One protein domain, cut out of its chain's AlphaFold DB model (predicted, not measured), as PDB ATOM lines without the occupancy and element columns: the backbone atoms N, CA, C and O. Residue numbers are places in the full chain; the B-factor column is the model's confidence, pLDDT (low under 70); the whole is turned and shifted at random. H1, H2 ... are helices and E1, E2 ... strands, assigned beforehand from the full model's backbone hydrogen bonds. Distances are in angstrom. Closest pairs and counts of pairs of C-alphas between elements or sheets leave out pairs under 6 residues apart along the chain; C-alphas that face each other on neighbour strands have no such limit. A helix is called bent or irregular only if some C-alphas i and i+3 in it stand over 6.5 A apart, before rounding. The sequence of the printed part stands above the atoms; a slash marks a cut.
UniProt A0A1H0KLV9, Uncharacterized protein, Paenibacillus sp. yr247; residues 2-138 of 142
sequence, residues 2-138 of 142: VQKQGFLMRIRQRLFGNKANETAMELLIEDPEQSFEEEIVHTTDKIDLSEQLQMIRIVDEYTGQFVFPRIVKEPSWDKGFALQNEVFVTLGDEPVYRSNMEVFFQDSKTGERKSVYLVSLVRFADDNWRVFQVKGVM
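This is residues 2 to 138 of the 142 residues of an uncharacterized protein of Paenibacillus sp. yr247 (UniProt A0A1H0KLV9). A twisted sheet of five strands curls round one long helix, H2, which packs in its hollow. The shorter helix H1 packs across the E4 and E5 side of the sheet at one end of these strands, and a long stretch without named elements, residues 17 to 38, joins it to E1. The printed part has 137 residues, with two named helices and five named strands in the order H1, E1, H2, E2, E3, E4, E5; the sheet's order is E1, E2, E3, E4, E5, antiparallel throughout. The class is mixed, helices and strands, and the whole is compact, with a radius of gyration of the C-alphas of 16.0 A and spans of 50 by 36 by 24 A.

H1, residues 2 to 16, is on the sheet at a height of 9.3 A, only just over E4, residues 113 to 124, and E5, residues 130 to 137, with 3 of its C-alphas falling on each. It runs across the strands, at 83 degrees to E4 on the local plane. Its closest C-alphas to E5 are those of Leu 15 and Phe 132, 7.5 A apart. E1, residues 39 to 43, is an edge strand, antiparallel to E2, residues 77 to 90; N 40 and O 89 are 2.8 A apart, within hydrogen-bond range. H2, residues 49 to 66, is on the sheet, and the three layers are H2 on one face, the sheet, and H1 on the other. The closest C-alphas of H2 and E2 are those of Ile 56 and Phe 81, 6.9 A apart; those of H2 and E5 are Val 59 and Val 131, 6.8 A. H2 and E3, residues 96 to 107, are near each other, with 12 pairs of C-alphas within 10 A. H1 and H2 are apart. E2, E3, E4 and E5 form a meander, each strand the antiparallel neighbour of the one before, in three hairpins. N 80 and O 104 are 2.9 A apart, N 101 and O 119 2.8 A, and N 120 and O 133 2.9 A, each within hydrogen-bond range. Every O i to N i+4 pair is within range in H2, and 8 of 11 in H1.

H1 begins at C-alpha 2, (23.687, 4.678, -27.556), and is 21.6 A long; it is neither bent nor irregular, but only just: C-alphas 2 and 5 are 6.3 A apart. E1 is 12.8 A long. H2 runs 25.5 A from C-alpha 49 at (13.211, 4.178, 7.330). E2, 37.5 A, bends by 51 degrees at residue 85. E3 is 35.9 A long and E4 32.2 A. E5, 20.1 A, bends by 52 degrees at residue 133 and ends at C-alpha 137, (14.285, -17.039, -7.127).

The C-alphas farthest apart, those of Val 2 and Lys 109, are 51.5 A apart. The printed part has no cut. The link from H1 to E1 is long, with 22 residues. Mean pLDDT of the printed part is 78.0; residues 2 to 32 and 35 to 38 are among those under 70.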
ATOM      1  N   VAL A   2      25.090   4.233 -27.311       40.09
ATOM      2  CA  VAL A   2      23.687   4.678 -27.556       40.09
ATOM      3  C   VAL A   2      22.590   3.721 -27.026       40.09
ATOM      4  O   VAL A   2      21.481   4.149 -26.727       40.09
ATOM      5  N   GLN A   3      22.872   2.423 -26.861       47.69
ATOM      6  CA  GLN A   3      21.849   1.430 -26.473       47.69
ATOM      7  C   GLN A   3      21.356   1.529 -25.014       47.69
ATOM      8  O   GLN A   3      20.231   1.106 -24.738       47.69
ATOM      9  N   LYS A   4      22.174   2.063 -24.090       51.75
ATOM     10  CA  LYS A   4      21.929   1.998 -22.634       51.75
ATOM     11  C   LYS A   4      21.141   3.203 -22.089       51.75
ATOM     12  O   LYS A   4      20.199   2.985 -21.339       51.75
ATOM     13  N   GLN A   5      21.358   4.433 -22.572       52.06
ATOM     14  CA  GLN A   5      20.467   5.572 -22.251       52.06
ATOM     15  C   GLN A   5      19.019   5.337 -22.719       52.06
ATOM     16  O   GLN A   5      18.058   5.670 -22.025       52.06
ATOM     17  N   GLY A   6      18.844   4.650 -23.854       60.78
ATOM     18  CA  GLY A   6      17.523   4.223 -24.314       60.78
ATOM     19  C   GLY A   6      16.836   3.229 -23.368       60.78
ATOM     20  O   GLY A   6      15.619   3.104 -23.395       60.78
ATOM     21  N   PHE A   7      17.567   2.501 -22.520       66.81
ATOM     22  CA  PHE A   7      16.993   1.523 -21.591       66.81
ATOM     23  C   PHE A   7      16.204   2.182 -20.452       66.81
ATOM     24  O   PHE A   7      15.016   1.900 -20.300       66.81
ATOM     25  N   LEU A   8      16.812   3.113 -19.715       68.06
ATOM     26  CA  LEU A   8      16.135   3.830 -18.626       68.06
ATOM     27  C   LEU A   8      14.997   4.702 -19.146       68.06
ATOM     28  O   LEU A   8      13.923   4.749 -18.551       68.06
ATOM     29  N   MET A   9      15.193   5.316 -20.315       67.25
ATOM     30  CA  MET A   9      14.143   6.069 -20.994       67.25
ATOM     31  C   MET A   9      12.952   5.174 -21.371       67.25
ATOM     32  O   MET A   9      11.806   5.594 -21.219       67.25
ATOM     33  N   ARG A  10      13.190   3.918 -21.779       68.50
ATOM     34  CA  ARG A  10      12.122   2.934 -22.026       68.50
ATOM     35  C   ARG A  10      11.422   2.482 -20.742       68.50
ATOM     36  O   ARG A  10      10.198   2.361 -20.753       68.50
ATOM     37  N   ILE A  11      12.148   2.280 -19.634       69.50
ATOM     38  CA  ILE A  11      11.530   2.026 -18.317       69.50
ATOM     39  C   ILE A  11      10.626   3.204 -17.936       69.50
ATOM     40  O   ILE A  11       9.462   2.996 -17.590       69.50
ATOM     41  N   ARG A  12      11.124   4.441 -18.071       69.50
ATOM     42  CA  ARG A  12      10.352   5.657 -17.792       69.50
ATOM     43  C   ARG A  12       9.100   5.733 -18.660       69.50
ATOM     44  O   ARG A  12       8.013   5.920 -18.134       69.50
ATOM     45  N   GLN A  13       9.221   5.523 -19.970       68.81
ATOM     46  CA  GLN A  13       8.074   5.520 -20.884       68.81
ATOM     47  C   GLN A  13       7.051   4.430 -20.548       68.81
ATOM     48  O   GLN A  13       5.855   4.689 -20.605       68.81
ATOM     49  N   ARG A  14       7.475   3.227 -20.156       69.31
ATOM     50  CA  ARG A  14       6.542   2.158 -19.770       69.31
ATOM     51  C   ARG A  14       5.804   2.472 -18.469       69.31
ATOM     52  O   ARG A  14       4.614   2.193 -18.359       69.31
ATOM     53  N   LEU A  15       6.518   2.989 -17.474       66.75
ATOM     54  CA  LEU A  15       5.964   3.213 -16.140       66.75
ATOM     55  C   LEU A  15       5.206   4.541 -16.027       66.75
ATOM     56  O   LEU A  15       4.271   4.627 -15.236       66.75
ATOM     57  N   PHE A  16       5.603   5.557 -16.797       69.06
ATOM     58  CA  PHE A  16       5.128   6.942 -16.680       69.06
ATOM     59  C   PHE A  16       4.631   7.543 -18.003       69.06
ATOM     60  O   PHE A  16       4.098   8.650 -18.006       69.06
ATOM     61  N   GLY A  17       4.787   6.852 -19.135       61.47
ATOM     62  CA  GLY A  17       4.256   7.310 -20.416       61.47
ATOM     63  C   GLY A  17       2.736   7.184 -20.470       61.47
ATOM     64  O   GLY A  17       2.159   6.157 -20.109       61.47
ATOM     65  N   ASN A  18       2.076   8.238 -20.951       49.59
ATOM     66  CA  ASN A  18       0.649   8.209 -21.250       49.59
ATOM     67  C   ASN A  18       0.387   7.138 -22.322       49.59
ATOM     68  O   ASN A  18       0.945   7.202 -23.415       49.59
ATOM     69  N   LYS A  19      -0.435   6.139 -21.986       56.31
ATOM     70  CA  LYS A  19      -0.817   4.997 -22.834       56.31
ATOM     71  C   LYS A  19      -1.109   5.409 -24.289       56.31
ATOM     72  O   LYS A  19      -2.187   5.931 -24.543       56.31
ATOM     73  N   ALA A  20      -0.196   5.125 -25.221       39.00
ATOM     74  CA  ALA A  20      -0.460   5.006 -26.663       39.00
ATOM     75  C   ALA A  20       0.816   4.585 -27.418       39.00
ATOM     76  O   ALA A  20       1.448   5.397 -28.085       39.00
ATOM     77  N   ASN A  21       1.241   3.334 -27.248       40.19
ATOM     78  CA  ASN A  21       1.729   2.465 -28.326       40.19
ATOM     79  C   ASN A  21       2.349   1.222 -27.702       40.19
ATOM     80  O   ASN A  21       3.477   1.211 -27.212       40.19
ATOM     81  N   GLU A  22       1.547   0.167 -27.730       48.03
ATOM     82  CA  GLU A  22       1.987  -1.201 -27.581       48.03
ATOM     83  C   GLU A  22       3.038  -1.492 -28.654       48.03
ATOM     84  O   GLU A  22       2.758  -1.731 -29.823       48.03
ATOM     85  N   THR A  23       4.292  -1.503 -28.245       39.75
ATOM     86  CA  THR A  23       5.171  -2.570 -28.688       39.75
ATOM     87  C   THR A  23       5.653  -3.202 -27.406       39.75
ATOM     88  O   THR A  23       6.468  -2.627 -26.684       39.75
ATOM     89  N   ALA A  24       5.078  -4.356 -27.076       42.81
ATOM     90  CA  ALA A  24       5.612  -5.255 -26.071       42.81
ATOM     91  C   ALA A  24       6.974  -5.773 -26.567       42.81
ATOM     92  O   ALA A  24       7.124  -6.932 -26.923       42.81
ATOM     93  N   MET A  25       7.973  -4.893 -26.658       42.53
ATOM     94  CA  MET A  25       9.351  -5.332 -26.579       42.53
ATOM     95  C   MET A  25       9.521  -5.780 -25.138       42.53
ATOM     96  O   MET A  25       9.503  -4.958 -24.218       42.53
ATOM     97  N   GLU A  26       9.615  -7.092 -24.949       43.09
ATOM     98  CA  GLU A  26      10.123  -7.691 -23.727       43.09
ATOM     99  C   GLU A  26      11.505  -7.090 -23.456       43.09
ATOM    100  O   GLU A  26      12.531  -7.561 -23.935       43.09
ATOM    101  N   LEU A  27      11.539  -5.997 -22.692       49.19
ATOM    102  CA  LEU A  27      12.727  -5.594 -21.960       49.19
ATOM    103  C   LEU A  27      12.871  -6.594 -20.819       49.19
ATOM    104  O   LEU A  27      12.517  -6.320 -19.673       49.19
ATOM    105  N   LEU A  28      13.311  -7.797 -21.177       46.53
ATOM    106  CA  LEU A  28      13.889  -8.743 -20.246       46.53
ATOM    107  C   LEU A  28      15.157  -8.076 -19.721       46.53
ATOM    108  O   LEU A  28      16.143  -7.951 -20.444       46.53
ATOM    109  N   ILE A  29      15.125  -7.603 -18.475       53.31
ATOM    110  CA  ILE A  29      16.387  -7.501 -17.749       53.31
ATOM    111  C   ILE A  29      16.806  -8.941 -17.504       53.31
ATOM    112  O   ILE A  29      16.108  -9.668 -16.788       53.31
ATOM    113  N   GLU A  30      17.891  -9.346 -18.156       57.25
ATOM    114  CA  GLU A  30      18.464 -10.685 -18.018       57.25
ATOM    115  C   GLU A  30      18.835 -10.953 -16.550       57.25
ATOM    116  O   GLU A  30      18.554 -12.037 -16.029       57.25
ATOM    117  N   ASP A  31      19.334  -9.924 -15.848       68.94
ATOM    118  CA  ASP A  31      19.638  -9.998 -14.425       68.94
ATOM    119  C   ASP A  31      19.332  -8.700 -13.631       68.94
ATOM    120  O   ASP A  31      19.989  -7.678 -13.843       68.94
ATOM    121  N   PRO A  32      18.339  -8.698 -12.715       67.06
ATOM    122  CA  PRO A  32      18.001  -7.536 -11.876       67.06
ATOM    123  C   PRO A  32      19.123  -7.078 -10.929       67.06
ATOM    124  O   PRO A  32      19.068  -5.950 -10.431       67.06
ATOM    125  N   GLU A  33      20.116  -7.929 -10.678       70.06
ATOM    126  CA  GLU A  33      21.267  -7.642  -9.813       70.06
ATOM    127  C   GLU A  33      22.433  -6.994 -10.583       70.06
ATOM    128  O   GLU A  33      23.381  -6.494  -9.983       70.06
ATOM    129  N   GLN A  34      22.365  -6.937 -11.919       73.31
ATOM    130  CA  GLN A  34      23.410  -6.329 -12.734       73.31
ATOM    131  C   GLN A  34      23.380  -4.792 -12.640       73.31
ATOM    132  O   GLN A  34      22.407  -4.139 -13.041       73.31
ATOM    133  N   SER A  35      24.489  -4.216 -12.167       66.69
ATOM    134  CA  SER A  35      24.769  -2.775 -12.215       66.69
ATOM    135  C   SER A  35      25.098  -2.313 -13.634       66.69
ATOM    136  O   SER A  35      25.790  -3.016 -14.380       66.69
ATOM    137  N   PHE A  36      24.694  -1.100 -13.997       66.88
ATOM    138  CA  PHE A  36      25.010  -0.499 -15.293       66.88
ATOM    139  C   PHE A  36      26.205   0.462 -15.170       66.88
ATOM    140  O   PHE A  36      26.401   1.090 -14.143       66.88
ATOM    141  N   GLU A  37      27.013   0.604 -16.228       63.16
ATOM    142  CA  GLU A  37      28.264   1.403 -16.220       63.16
ATOM    143  C   GLU A  37      28.083   2.884 -15.827       63.16
ATOM    144  O   GLU A  37      29.038   3.528 -15.407       63.16
ATOM    145  N   GLU A  38      26.875   3.429 -15.985       69.12
ATOM    146  CA  GLU A  38      26.521   4.819 -15.654       69.12
ATOM    147  C   GLU A  38      25.937   4.959 -14.232       69.12
ATOM    148  O   GLU A  38      25.636   6.070 -13.790       69.12
ATOM    149  N   GLU A  39      25.754   3.838 -13.525       73.81
ATOM    150  CA  GLU A  39      25.228   3.791 -12.166       73.81
ATOM    151  C   GLU A  39      26.367   3.813 -11.143       73.81
ATOM    152  O   GLU A  39      27.353   3.083 -11.237       73.81
ATOM    153  N   ILE A  40      26.194   4.631 -10.110       79.31
ATOM    154  CA  ILE A  40      26.988   4.559  -8.892       79.31
ATOM    155  C   ILE A  40      26.226   3.704  -7.887       79.31
ATOM    156  O   ILE A  40      25.042   3.937  -7.634       79.31
ATOM    157  N   VAL A  41      26.922   2.741  -7.286       82.56
ATOM    158  CA  VAL A  41      26.386   1.940  -6.185       82.56
ATOM    159  C   VAL A  41      26.512   2.727  -4.884       82.56
ATOM    160  O   VAL A  41      27.573   3.249  -4.523       82.56
ATOM    161  N   HIS A  42      25.408   2.824  -4.164       78.62
ATOM    162  CA  HIS A  42      25.333   3.382  -2.828       78.62
ATOM    163  C   HIS A  42      24.801   2.342  -1.854       78.62
ATOM    164  O   HIS A  42      24.017   1.478  -2.235       78.62
ATOM    165  N   THR A  43      25.197   2.454  -0.587       78.50
ATOM    166  CA  THR A  43      24.580   1.661   0.475       78.50
ATOM    167  C   THR A  43      23.145   2.129   0.722       78.50
ATOM    168  O   THR A  43      22.844   3.327   0.632       78.50
ATOM    169  N   THR A  44      22.254   1.197   1.057       73.12
ATOM    170  CA  THR A  44      20.857   1.507   1.407       73.12
ATOM    171  C   THR A  44      20.692   2.304   2.685       73.12
ATOM    172  O   THR A  44      19.603   2.819   2.908       73.12
ATOM    173  N   ASP A  45      21.752   2.530   3.464       70.50
ATOM    174  CA  ASP A  45      21.739   3.466   4.598       70.50
ATOM    175  C   ASP A  45      21.344   4.898   4.187       70.50
ATOM    176  O   ASP A  45      21.010   5.726   5.034       70.50
ATOM    177  N   LYS A  46      21.381   5.207   2.882       73.06
ATOM    178  CA  LYS A  46      20.882   6.468   2.319       73.06
ATOM    179  C   LYS A  46      19.359   6.524   2.141       73.06
ATOM    180  O   LYS A  46      18.843   7.618   1.946       73.06
ATOM    181  N   ILE A  47      18.667   5.384   2.169       83.38
ATOM    182  CA  ILE A  47      17.203   5.293   2.124       83.38
ATOM    183  C   ILE A  47      16.707   5.322   3.564       83.38
ATOM    184  O   ILE A  47      16.970   4.400   4.341       83.38
ATOM    185  N   ASP A  48      15.987   6.379   3.927       88.00
ATOM    186  CA  ASP A  48      15.477   6.516   5.286       88.00
ATOM    187  C   ASP A  48      14.408   5.455   5.608       88.00
ATOM    188  O   ASP A  48      13.776   4.874   4.726       88.00
ATOM    189  N   LEU A  49      14.176   5.195   6.899       87.94
ATOM    190  CA  LEU A  49      13.211   4.178   7.330       87.94
ATOM    191  C   LEU A  49      11.796   4.430   6.781       87.94
ATOM    192  O   LEU A  49      11.064   3.481   6.508       87.94
ATOM    193  N   SER A  50      11.389   5.691   6.627       90.56
ATOM    194  CA  SER A  50      10.061   6.019   6.108       90.56
ATOM    195  C   SER A  50       9.935   5.651   4.627       90.56
ATOM    196  O   SER A  50       8.924   5.071   4.231       90.56
ATOM    197  N   GLU A  51      10.985   5.885   3.842       90.31
ATOM    198  CA  GLU A  51      11.104   5.488   2.444       90.31
ATOM    199  C   GLU A  51      11.159   3.957   2.329       90.31
ATOM    200  O   GLU A  51      10.415   3.382   1.534       90.31
ATOM    201  N   GLN A  52      11.904   3.267   3.201       90.88
ATOM    202  CA  GLN A  52      11.914   1.796   3.251       90.88
ATOM    203  C   GLN A  52      10.513   1.218   3.518       90.88
ATOM    204  O   GLN A  52      10.076   0.292   2.831       90.88
ATOM    205  N   LEU A  53       9.766   1.780   4.475       92.94
ATOM    206  CA  LEU A  53       8.391   1.358   4.771       92.94
ATOM    207  C   LEU A  53       7.433   1.640   3.602       92.94
ATOM    208  O   LEU A  53       6.545   0.830   3.324       92.94
ATOM    209  N   GLN A  54       7.616   2.754   2.887       93.25
ATOM    210  CA  GLN A  54       6.863   3.042   1.663       93.25
ATOM    211  C   GLN A  54       7.167   2.022   0.564       93.25
ATOM    212  O   GLN A  54       6.236   1.509  -0.060       93.25
ATOM    213  N   MET A  55       8.441   1.677   0.361       94.25
ATOM    214  CA  MET A  55       8.850   0.647  -0.596       94.25
ATOM    215  C   MET A  55       8.218  -0.704  -0.254       94.25
ATOM    216  O   MET A  55       7.636  -1.331  -1.137       94.25
ATOM    217  N   ILE A  56       8.244  -1.121   1.020       94.81
ATOM    218  CA  ILE A  56       7.596  -2.364   1.474       94.81
ATOM    219  C   ILE A  56       6.108  -2.344   1.130       94.81
ATOM    220  O   ILE A  56       5.603  -3.313   0.571       94.81
ATOM    221  N   ARG A  57       5.407  -1.238   1.403       94.94
ATOM    222  CA  ARG A  57       3.978  -1.106   1.085       94.94
ATOM    223  C   ARG A  57       3.706  -1.225  -0.418       94.94
ATOM    224  O   ARG A  57       2.790  -1.942  -0.810       94.94
ATOM    225  N   ILE A  58       4.499  -0.546  -1.248       94.62
ATOM    226  CA  ILE A  58       4.382  -0.593  -2.715       94.62
ATOM    227  C   ILE A  58       4.592  -2.024  -3.223       94.62
ATOM    228  O   ILE A  58       3.835  -2.517  -4.062       94.62
ATOM    229  N   VAL A  59       5.607  -2.708  -2.695       94.31
ATOM    230  CA  VAL A  59       5.930  -4.088  -3.061       94.31
ATOM    231  C   VAL A  59       4.852  -5.054  -2.578       94.31
ATOM    232  O   VAL A  59       4.458  -5.945  -3.330       94.31
ATOM    233  N   ASP A  60       4.346  -4.888  -1.357       94.25
ATOM    234  CA  ASP A  60       3.273  -5.708  -0.795       94.25
ATOM    235  C   ASP A  60       2.006  -5.636  -1.648       94.25
ATOM    236  O   ASP A  60       1.488  -6.670  -2.071       94.25
ATOM    237  N   GLU A  61       1.575  -4.421  -1.989       93.00
ATOM    238  CA  GLU A  61       0.400  -4.189  -2.823       93.00
ATOM    239  C   GLU A  61       0.576  -4.787  -4.225       93.00
ATOM    240  O   GLU A  61      -0.278  -5.544  -4.695       93.00
ATOM    241  N   TYR A  62       1.712  -4.519  -4.879       91.00
ATOM    242  CA  TYR A  62       1.983  -5.035  -6.220       91.00
ATOM    243  C   TYR A  62       2.039  -6.568  -6.243       91.00
ATOM    244  O   TYR A  62       1.417  -7.221  -7.084       91.00
ATOM    245  N   THR A  63       2.771  -7.174  -5.307       88.19
ATOM    246  CA  THR A  63       2.901  -8.636  -5.246       88.19
ATOM    247  C   THR A  63       1.583  -9.309  -4.869       88.19
ATOM    248  O   THR A  63       1.254 -10.348  -5.444       88.19
ATOM    249  N   GLY A  64       0.776  -8.672  -4.015       86.44
ATOM    250  CA  GLY A  64      -0.601  -9.064  -3.715       86.44
ATOM    251  C   GLY A  64      -1.505  -9.126  -4.938       86.44
ATOM    252  O   GLY A  64      -2.265 -10.080  -5.090       86.44
ATOM    253  N   GLN A  65      -1.395  -8.145  -5.829       85.50
ATOM    254  CA  GLN A  65      -2.243  -8.054  -7.016       85.50
ATOM    255  C   GLN A  65      -1.778  -8.962  -8.161       85.50
ATOM    256  O   GLN A  65      -2.611  -9.557  -8.843       85.50
ATOM    257  N   PHE A  66      -0.466  -9.077  -8.390       80.69
ATOM    258  CA  PHE A  66       0.059  -9.655  -9.636       80.69
ATOM    259  C   PHE A  66       0.835 -10.965  -9.467       80.69
ATOM    260  O   PHE A  66       0.980 -11.706 -10.441       80.69
ATOM    261  N   VAL A  67       1.324 -11.276  -8.262       76.88
ATOM    262  CA  VAL A  67       2.185 -12.448  -8.013       76.88
ATOM    263  C   VAL A  67       1.442 -13.509  -7.200       76.88
ATOM    264  O   VAL A  67       1.319 -14.654  -7.632       76.88
ATOM    265  N   PHE A  68       0.889 -13.134  -6.048       71.56
ATOM    266  CA  PHE A  68       0.285 -14.074  -5.100       71.56
ATOM    267  C   PHE A  68      -1.007 -14.755  -5.528       71.56
ATOM    268  O   PHE A  68      -1.215 -15.868  -5.049       71.56
ATOM    269  N   PRO A  69      -1.839 -14.225  -6.448       69.00
ATOM    270  CA  PRO A  69      -2.985 -14.985  -6.944       69.00
ATOM    271  C   PRO A  69      -2.596 -16.333  -7.576       69.00
ATOM    272  O   PRO A  69      -3.462 -17.162  -7.833       69.00
ATOM    273  N   ARG A  70      -1.300 -16.556  -7.840       68.19
ATOM    274  CA  ARG A  70      -0.745 -17.780  -8.427       68.19
ATOM    275  C   ARG A  70       0.013 -18.663  -7.428       68.19
ATOM    276  O   ARG A  70       0.462 -19.734  -7.822       68.19
ATOM    277  N   ILE A  71       0.176 -18.242  -6.169       70.38
ATOM    278  CA  ILE A  71       0.903 -19.004  -5.142       70.38
ATOM    279  C   ILE A  71      -0.093 -19.724  -4.234       70.38
ATOM    280  O   ILE A  71      -0.978 -19.102  -3.649       70.38
ATOM    281  N   VAL A  72       0.099 -21.030  -4.048       71.69
ATOM    282  CA  VAL A  72      -0.575 -21.781  -2.981       71.69
ATOM    283  C   VAL A  72       0.195 -21.536  -1.686       71.69
ATOM    284  O   VAL A  72       1.248 -22.125  -1.465       71.69
ATOM    285  N   LYS A  73      -0.294 -20.614  -0.854       72.12
ATOM    286  CA  LYS A  73       0.325 -20.308   0.440       72.12
ATOM    287  C   LYS A  73      -0.123 -21.328   1.489       72.12
ATOM    288  O   LYS A  73      -1.322 -21.461   1.737       72.12
ATOM    289  N   GLU A  74       0.821 -22.001   2.144       82.19
ATOM    290  CA  GLU A  74       0.498 -22.841   3.300       82.19
ATOM    291  C   GLU A  74       0.176 -21.982   4.539       82.19
ATOM    292  O   GLU A  74       0.784 -20.925   4.736       82.19
ATOM    293  N   PRO A  75      -0.744 -22.420   5.422       84.62
ATOM    294  CA  PRO A  75      -1.111 -21.662   6.620       84.62
ATOM    295  C   PRO A  75       0.047 -21.404   7.589       84.62
ATOM    296  O   PRO A  75      -0.010 -20.448   8.355       84.62
ATOM    297  N   SER A  76       1.080 -22.252   7.575       89.06
ATOM    298  CA  SER A  76       2.259 -22.110   8.430       89.06
ATOM    299  C   SER A  76       3.271 -21.095   7.907       89.06
ATOM    300  O   SER A  76       4.275 -20.880   8.583       89.06
ATOM    301  N   TRP A  77       3.065 -20.502   6.727       90.69
ATOM    302  CA  TRP A  77       4.059 -19.617   6.126       90.69
ATOM    303  C   TRP A  77       3.834 -18.152   6.502       90.69
ATOM    304  O   TRP A  77       2.774 -17.570   6.240       90.69
ATOM    305  N   ASP A  78       4.888 -17.522   7.000       91.75
ATOM    306  CA  ASP A  78       4.951 -16.087   7.237       91.75
ATOM    307  C   ASP A  78       5.585 -15.377   6.046       91.75
ATOM    308  O   ASP A  78       6.510 -15.885   5.413       91.75
ATOM    309  N   LYS A  79       5.058 -14.192   5.725       91.69
ATOM    310  CA  LYS A  79       5.597 -13.336   4.669       91.69
ATOM    311  C   LYS A  79       6.582 -12.346   5.282       91.69
ATOM    312  O   LYS A  79       6.253 -11.703   6.276       91.69
ATOM    313  N   GLY A  80       7.732 -12.176   4.646       92.88
ATOM    314  CA  GLY A  80       8.714 -11.165   5.008       92.88
ATOM    315  C   GLY A  80       9.231 -10.384   3.805       92.88
ATOM    316  O   GLY A  80       8.995 -10.742   2.647       92.88
ATOM    317  N   PHE A  81       9.931  -9.296   4.118       94.19
ATOM    318  CA  PHE A  81      10.566  -8.403   3.157       94.19
ATOM    319  C   PHE A  81      12.003  -8.141   3.596       94.19
ATOM    320  O   PHE A  81      12.246  -7.924   4.783       94.19
ATOM    321  N   ALA A  82      12.941  -8.141   2.655       92.38
ATOM    322  CA  ALA A  82      14.315  -7.724   2.904       92.38
ATOM    323  C   ALA A  82      14.771  -6.792   1.785       92.38
ATOM    324  O   ALA A  82      14.785  -7.175   0.619       92.38
ATOM    325  N   LEU A  83      15.121  -5.557   2.132       90.75
ATOM    326  CA  LEU A  83      15.732  -4.633   1.185       90.75
ATOM    327  C   LEU A  83      17.205  -5.027   1.008       90.75
ATOM    328  O   LEU A  83      17.907  -5.193   2.004       90.75
ATOM    329  N   GLN A  84      17.667  -5.204  -0.231       85.25
ATOM    330  CA  GLN A  84      19.088  -5.460  -0.485       85.25
ATOM    331  C   GLN A  84      19.920  -4.229  -0.115       85.25
ATOM    332  O   GLN A  84      19.420  -3.112  -0.157       85.25
ATOM    333  N   ASN A  85      21.196  -4.415   0.224       78.88
ATOM    334  CA  ASN A  85      22.044  -3.343   0.764       78.88
ATOM    335  C   ASN A  85      22.456  -2.263  -0.250       78.88
ATOM    336  O   ASN A  85      23.193  -1.340   0.099       78.88
ATOM    337  N   GLU A  86      22.013  -2.375  -1.499       82.19
ATOM    338  CA  GLU A  86      22.500  -1.572  -2.610       82.19
ATOM    339  C   GLU A  86      21.385  -0.746  -3.258       82.19
ATOM    340  O   GLU A  86      20.248  -1.190  -3.464       82.19
ATOM    341  N   VAL A  87      21.748   0.492  -3.592       81.50
ATOM    342  CA  VAL A  87      20.962   1.417  -4.405       81.50
ATOM    343  C   VAL A  87      21.825   1.859  -5.569       81.50
ATOM    344  O   VAL A  87      22.904   2.418  -5.371       81.50
ATOM    345  N   PHE A  88      21.341   1.639  -6.780       81.19
ATOM    346  CA  PHE A  88      22.017   2.043  -8.004       81.19
ATOM    347  C   PHE A  88      21.469   3.396  -8.437       81.19
ATOM    348  O   PHE A  88      20.252   3.561  -8.530       81.19
ATOM    349  N   VAL A  89      22.349   4.367  -8.664       78.81
ATOM    350  CA  VAL A  89      21.954   5.742  -8.991       78.81
ATOM    351  C   VAL A  89      22.642   6.200 -10.261       78.81
ATOM    352  O   VAL A  89      23.870   6.208 -10.318       78.81
ATOM    353  N   THR A  90      21.882   6.622 -11.270       81.12
ATOM    354  CA  THR A  90      22.483   7.225 -12.465       81.12
ATOM    355  C   THR A  90      22.942   8.653 -12.234       81.12
ATOM    356  O   THR A  90      22.263   9.447 -11.583       81.12
ATOM    357  N   LEU A  91      24.065   9.004 -12.853       68.94
ATOM    358  CA  LEU A  91      24.555  10.377 -12.912       68.94
ATOM    359  C   LEU A  91      23.801  11.191 -13.975       68.94
ATOM    360  O   LEU A  91      23.708  10.771 -15.126       68.94
ATOM    361  N   GLY A  92      23.300  12.372 -13.610       68.81
ATOM    362  CA  GLY A  92      22.657  13.307 -14.540       68.81
ATOM    363  C   GLY A  92      21.680  14.262 -13.852       68.81
ATOM    364  O   GLY A  92      21.450  14.152 -12.649       68.81
ATOM    365  N   ASP A  93      21.101  15.180 -14.631       71.12
ATOM    366  CA  ASP A  93      20.135  16.181 -14.143       71.12
ATOM    367  C   ASP A  93      18.828  15.546 -13.630       71.12
ATOM    368  O   ASP A  93      18.170  16.091 -12.748       71.12
ATOM    369  N   GLU A  94      18.470  14.367 -14.148       78.88
ATOM    370  CA  GLU A  94      17.358  13.543 -13.668       78.88
ATOM    371  C   GLU A  94      17.903  12.183 -13.190       78.88
ATOM    372  O   GLU A  94      17.985  11.239 -13.987       78.88
ATOM    373  N   PRO A  95      18.324  12.056 -11.917       82.56
ATOM    374  CA  PRO A  95      18.888  10.810 -11.407       82.56
ATOM    375  C   PRO A  95      17.822   9.715 -11.347       82.56
ATOM    376  O   PRO A  95      16.678   9.954 -10.967       82.56
ATOM    377  N   VAL A  96      18.195   8.489 -11.697       84.25
ATOM    378  CA  VAL A  96      17.341   7.308 -11.575       84.25
ATOM    379  C   VAL A  96      17.900   6.438 -10.470       84.25
ATOM    380  O   VAL A  96      19.054   6.027 -10.534       84.25
ATOM    381  N   TYR A  97      17.071   6.152  -9.476       87.00
ATOM    382  CA  TYR A  97      17.384   5.276  -8.361       87.00
ATOM    383  C   TYR A  97      16.784   3.906  -8.624       87.00
ATOM    384  O   TYR A  97      15.619   3.791  -9.007       87.00
ATOM    385  N   ARG A  98      17.555   2.859  -8.369       89.25
ATOM    386  CA  ARG A  98      17.089   1.478  -8.388       89.25
ATOM    387  C   ARG A  98      17.489   0.773  -7.117       89.25
ATOM    388  O   ARG A  98      18.587   0.970  -6.615       89.25
ATOM    389  N   SER A  99      16.604  -0.078  -6.634       90.44
ATOM    390  CA  SER A  99      16.887  -0.949  -5.504       90.44
ATOM    391  C   SER A  99      16.096  -2.237  -5.658       90.44
ATOM    392  O   SER A  99      15.067  -2.272  -6.336       90.44
ATOM    393  N   ASN A 100      16.593  -3.299  -5.043       91.12
ATOM    394  CA  ASN A 100      15.971  -4.606  -5.069       91.12
ATOM    395  C   ASN A 100      15.473  -4.961  -3.669       91.12
ATOM    396  O   ASN A 100      16.150  -4.738  -2.666       91.12
ATOM    397  N   MET A 101      14.284  -5.547  -3.611       92.81
ATOM    398  CA  MET A 101      13.685  -6.057  -2.389       92.81
ATOM    399  C   MET A 101      13.338  -7.525  -2.577       92.81
ATOM    400  O   MET A 101      12.656  -7.900  -3.529       92.81
ATOM    401  N   GLU A 102      13.769  -8.358  -1.646       93.38
ATOM    402  CA  GLU A 102      13.292  -9.721  -1.537       93.38
ATOM    403  C   GLU A 102      11.921  -9.730  -0.873       93.38
ATOM    404  O   GLU A 102      11.725  -9.164   0.204       93.38
ATOM    405  N   VAL A 103      10.988 -10.434  -1.494       93.06
ATOM    406  CA  VAL A 103       9.739 -10.862  -0.878       93.06
ATOM    407  C   VAL A 103       9.838 -12.355  -0.678       93.06
ATOM    408  O   VAL A 103       9.949 -13.105  -1.648       93.06
ATOM    409  N   PHE A 104       9.801 -12.798   0.570       91.94
ATOM    410  CA  PHE A 104       9.985 -14.203   0.893       91.94
ATOM    411  C   PHE A 104       8.843 -14.741   1.742       91.94
ATOM    412  O   PHE A 104       8.183 -14.012   2.485       91.94
ATOM    413  N   PHE A 105       8.633 -16.045   1.625       90.94
ATOM    414  CA  PHE A 105       7.811 -16.815   2.541       90.94
ATOM    415  C   PHE A 105       8.711 -17.760   3.317       90.94
ATOM    416  O   PHE A 105       9.561 -18.426   2.723       90.94
ATOM    417  N   GLN A 106       8.516 -17.825   4.626       92.50
ATOM    418  CA  GLN A 106       9.256 -18.718   5.505       92.50
ATOM    419  C   GLN A 106       8.304 -19.535   6.366       92.50
ATOM    420  O   GLN A 106       7.215 -19.069   6.696       92.50
ATOM    421  N   ASP A 107       8.708 -20.738   6.750       92.25
ATOM    422  CA  ASP A 107       7.957 -21.511   7.735       92.25
ATOM    423  C   ASP A 107       8.024 -20.822   9.110       92.25
ATOM    424  O   ASP A 107       9.103 -20.507   9.610       92.25
ATOM    425  N   SER A 108       6.866 -20.582   9.721       91.75
ATOM    426  CA  SER A 108       6.736 -19.882  11.009       91.75
ATOM    427  C   SER A 108       7.400 -20.605  12.187       91.75
ATOM    428  O   SER A 108       7.735 -19.970  13.186       91.75
ATOM    429  N   LYS A 109       7.595 -21.928  12.106       92.25
ATOM    430  CA  LYS A 109       8.196 -22.735  13.178       92.25
ATOM    431  C   LYS A 109       9.696 -22.902  12.998       92.25
ATOM    432  O   LYS A 109      10.416 -22.896  13.993       92.25
ATOM    433  N   THR A 110      10.157 -23.106  11.764       93.00
ATOM    434  CA  THR A 110      11.577 -23.387  11.486       93.00
ATOM    435  C   THR A 110      12.359 -22.163  11.017       93.00
ATOM    436  O   THR A 110      13.584 -22.168  11.099       93.00
ATOM    437  N   GLY A 111      11.682 -21.119  10.529       89.50
ATOM    438  CA  GLY A 111      12.306 -19.955   9.894       89.50
ATOM    439  C   GLY A 111      12.873 -20.238   8.497       89.50
ATOM    440  O   GLY A 111      13.500 -19.370   7.897       89.50
ATOM    441  N   GLU A 112      12.671 -21.442   7.961       90.38
ATOM    442  CA  GLU A 112      13.214 -21.851   6.666       90.38
ATOM    443  C   GLU A 112      12.502 -21.125   5.516       90.38
ATOM    444  O   GLU A 112      11.272 -21.163   5.424       90.38
ATOM    445  N   ARG A 113      13.266 -20.497   4.609       88.56
ATOM    446  CA  ARG A 113      12.727 -19.826   3.416       88.56
ATOM    447  C   ARG A 113      12.184 -20.855   2.420       88.56
ATOM    448  O   ARG A 113      12.927 -21.674   1.894       88.56
ATOM    449  N   LYS A 114      10.887 -20.774   2.124       87.62
ATOM    450  CA  LYS A 114      10.160 -21.680   1.217       87.62
ATOM    451  C   LYS A 114      10.033 -21.139  -0.200       87.62
ATOM    452  O   LYS A 114      10.024 -21.900  -1.160       87.62
ATOM    453  N   SER A 115       9.933 -19.822  -0.343       86.88
ATOM    454  CA  SER A 115       9.967 -19.163  -1.649       86.88
ATOM    455  C   SER A 115      10.503 -17.749  -1.511       86.88
ATOM    456  O   SER A 115      10.287 -17.097  -0.488       86.88
ATOM    457  N   VAL A 116      11.218 -17.291  -2.536       89.56
ATOM    458  CA  VAL A 116      11.821 -15.961  -2.584       89.56
ATOM    459  C   VAL A 116      11.549 -15.351  -3.954       89.56
ATOM    460  O   VAL A 116      11.666 -16.001  -4.993       89.56
ATOM    461  N   TYR A 117      11.168 -14.084  -3.956       88.94
ATOM    462  CA  TYR A 117      10.963 -13.283  -5.149       88.94
ATOM    463  C   TYR A 117      11.827 -12.046  -5.039       88.94
ATOM    464  O   TYR A 117      11.750 -11.325  -4.047       88.94
ATOM    465  N   LEU A 118      12.609 -11.781  -6.074       91.00
ATOM    466  CA  LEU A 118      13.353 -10.544  -6.191       91.00
ATOM    467  C   LEU A 118      12.475  -9.524  -6.910       91.00
ATOM    468  O   LEU A 118      12.061  -9.735  -8.054       91.00
ATOM    469  N   VAL A 119      12.145  -8.443  -6.216       91.44
ATOM    470  CA  VAL A 119      11.321  -7.346  -6.716       91.44
ATOM    471  C   VAL A 119      12.217  -6.146  -6.947       91.44
ATOM    472  O   VAL A 119      12.787  -5.598  -6.006       91.44
ATOM    473  N   SER A 120      12.317  -5.721  -8.197       90.62
ATOM    474  CA  SER A 120      13.138  -4.578  -8.563       90.62
ATOM    475  C   SER A 120      12.287  -3.318  -8.628       90.62
ATOM    476  O   SER A 120      11.261  -3.257  -9.324       90.62
ATOM    477  N   LEU A 121      12.724  -2.307  -7.881       91.69
ATOM    478  CA  LEU A 121      12.100  -1.000  -7.791       91.69
ATOM    479  C   LEU A 121      12.931   0.049  -8.526       91.69
ATOM    480  O   LEU A 121      14.158  -0.027  -8.585       91.69
ATOM    481  N   VAL A 122      12.243   1.058  -9.053       89.62
ATOM    482  CA  VAL A 122      12.850   2.240  -9.668       89.62
ATOM    483  C   VAL A 122      12.149   3.512  -9.201       89.62
ATOM    484  O   VAL A 122      10.931   3.516  -9.006       89.62
ATOM    485  N   ARG A 123      12.910   4.593  -9.049       89.56
ATOM    486  CA  ARG A 123      12.437   5.953  -8.776       89.56
ATOM    487  C   ARG A 123      13.171   6.927  -9.696       89.56
ATOM    488  O   ARG A 123      14.385   6.835  -9.840       89.56
ATOM    489  N   PHE A 124      12.442   7.833 -10.341       83.81
ATOM    490  CA  PHE A 124      13.007   8.856 -11.227       83.81
ATOM    491  C   PHE A 124      12.990  10.199 -10.506       83.81
ATOM    492  O   PHE A 124      11.920  10.655 -10.122       83.81
ATOM    493  N   ALA A 125      14.150  10.827 -10.325       81.81
ATOM    494  CA  ALA A 125      14.306  12.066  -9.569       81.81
ATOM    495  C   ALA A 125      13.507  12.016  -8.247       81.81
ATOM    496  O   ALA A 125      13.665  11.070  -7.471       81.81
ATOM    497  N   ASP A 126      12.612  12.977  -8.025       77.31
ATOM    498  CA  ASP A 126      11.783  13.098  -6.821       77.31
ATOM    499  C   ASP A 126      10.401  12.415  -6.938       77.31
ATOM    500  O   ASP A 126       9.508  12.678  -6.133       77.31
ATOM    501  N   ASP A 127      10.196  11.539  -7.931       83.69
ATOM    502  CA  ASP A 127       8.964  10.748  -8.047       83.69
ATOM    503  C   ASP A 127       8.845   9.681  -6.938       83.69
ATOM    504  O   ASP A 127       9.741   9.453  -6.132       83.69
ATOM    505  N   ASN A 128       7.724   8.957  -6.920       87.19
ATOM    506  CA  ASN A 128       7.549   7.784  -6.063       87.19
ATOM    507  C   ASN A 128       8.218   6.531  -6.649       87.19
ATOM    508  O   ASN A 128       8.225   6.329  -7.870       87.19
ATOM    509  N   TRP A 129       8.679   5.637  -5.769       91.69
ATOM    510  CA  TRP A 129       9.120   4.291  -6.141       91.69
ATOM    511  C   TRP A 129       8.028   3.518  -6.886       91.69
ATOM    512  O   TRP A 129       6.840   3.607  -6.571       91.69
ATOM    513  N   ARG A 130       8.436   2.711  -7.868       89.81
ATOM    514  CA  ARG A 130       7.553   1.796  -8.599       89.81
ATOM    515  C   ARG A 130       8.225   0.453  -8.810       89.81
ATOM    516  O   ARG A 130       9.417   0.393  -9.101       89.81
ATOM    517  N   VAL A 131       7.438  -0.617  -8.728       89.06
ATOM    518  CA  VAL A 131       7.875  -1.945  -9.166       89.06
ATOM    519  C   VAL A 131       7.961  -1.946 -10.686       89.06
ATOM    520  O   VAL A 131       7.001  -1.574 -11.361       89.06
ATOM    521  N   PHE A 132       9.098  -2.376 -11.225       85.25
ATOM    522  CA  PHE A 132       9.269  -2.502 -12.672       85.25
ATOM    523  C   PHE A 132       9.492  -3.953 -13.120       85.25
ATOM    524  O   PHE A 132       9.185  -4.286 -14.267       85.25
ATOM    525  N   GLN A 133       9.987  -4.821 -12.233       86.44
ATOM    526  CA  GLN A 133      10.216  -6.237 -12.518       86.44
ATOM    527  C   GLN A 133      10.069  -7.085 -11.252       86.44
ATOM    528  O   GLN A 133      10.374  -6.639 -10.148       86.44
ATOM    529  N   VAL A 134       9.618  -8.327 -11.432       86.50
ATOM    530  CA  VAL A 134       9.645  -9.371 -10.405       86.50
ATOM    531  C   VAL A 134      10.248 -10.633 -11.014       86.50
ATOM    532  O   VAL A 134       9.825 -11.052 -12.093       86.50
ATOM    533  N   LYS A 135      11.212 -11.245 -10.325       86.50
ATOM    534  CA  LYS A 135      11.865 -12.503 -10.708       86.50
ATOM    535  C   LYS A 135      11.681 -13.521  -9.584       86.50
ATOM    536  O   LYS A 135      11.970 -13.231  -8.428       86.50
ATOM    537  N   GLY A 136      11.176 -14.709  -9.914       80.94
ATOM    538  CA  GLY A 136      11.159 -15.824  -8.967       80.94
ATOM    539  C   GLY A 136      12.579 -16.339  -8.759       80.94
ATOM    540  O   GLY A 136      13.263 -16.641  -9.735       80.94
ATOM    541  N   VAL A 137      13.009 -16.436  -7.506       75.94
ATOM    542  CA  VAL A 137      14.285 -17.039  -7.127       75.94
ATOM    543  C   VAL A 137      13.934 -18.394  -6.528       75.94
ATOM    544  O   VAL A 137      13.383 -18.472  -5.428       75.94
ATOM    545  N   MET A 138      14.149 -19.476  -7.285       58.56
ATOM    546  CA  MET A 138      14.017 -20.805  -6.685       58.56
ATOM    547  C   MET A 138      15.059 -20.905  -5.565       58.56
ATOM    548  O   MET A 138      16.220 -20.577  -5.822       58.56
TER     549      MET A 138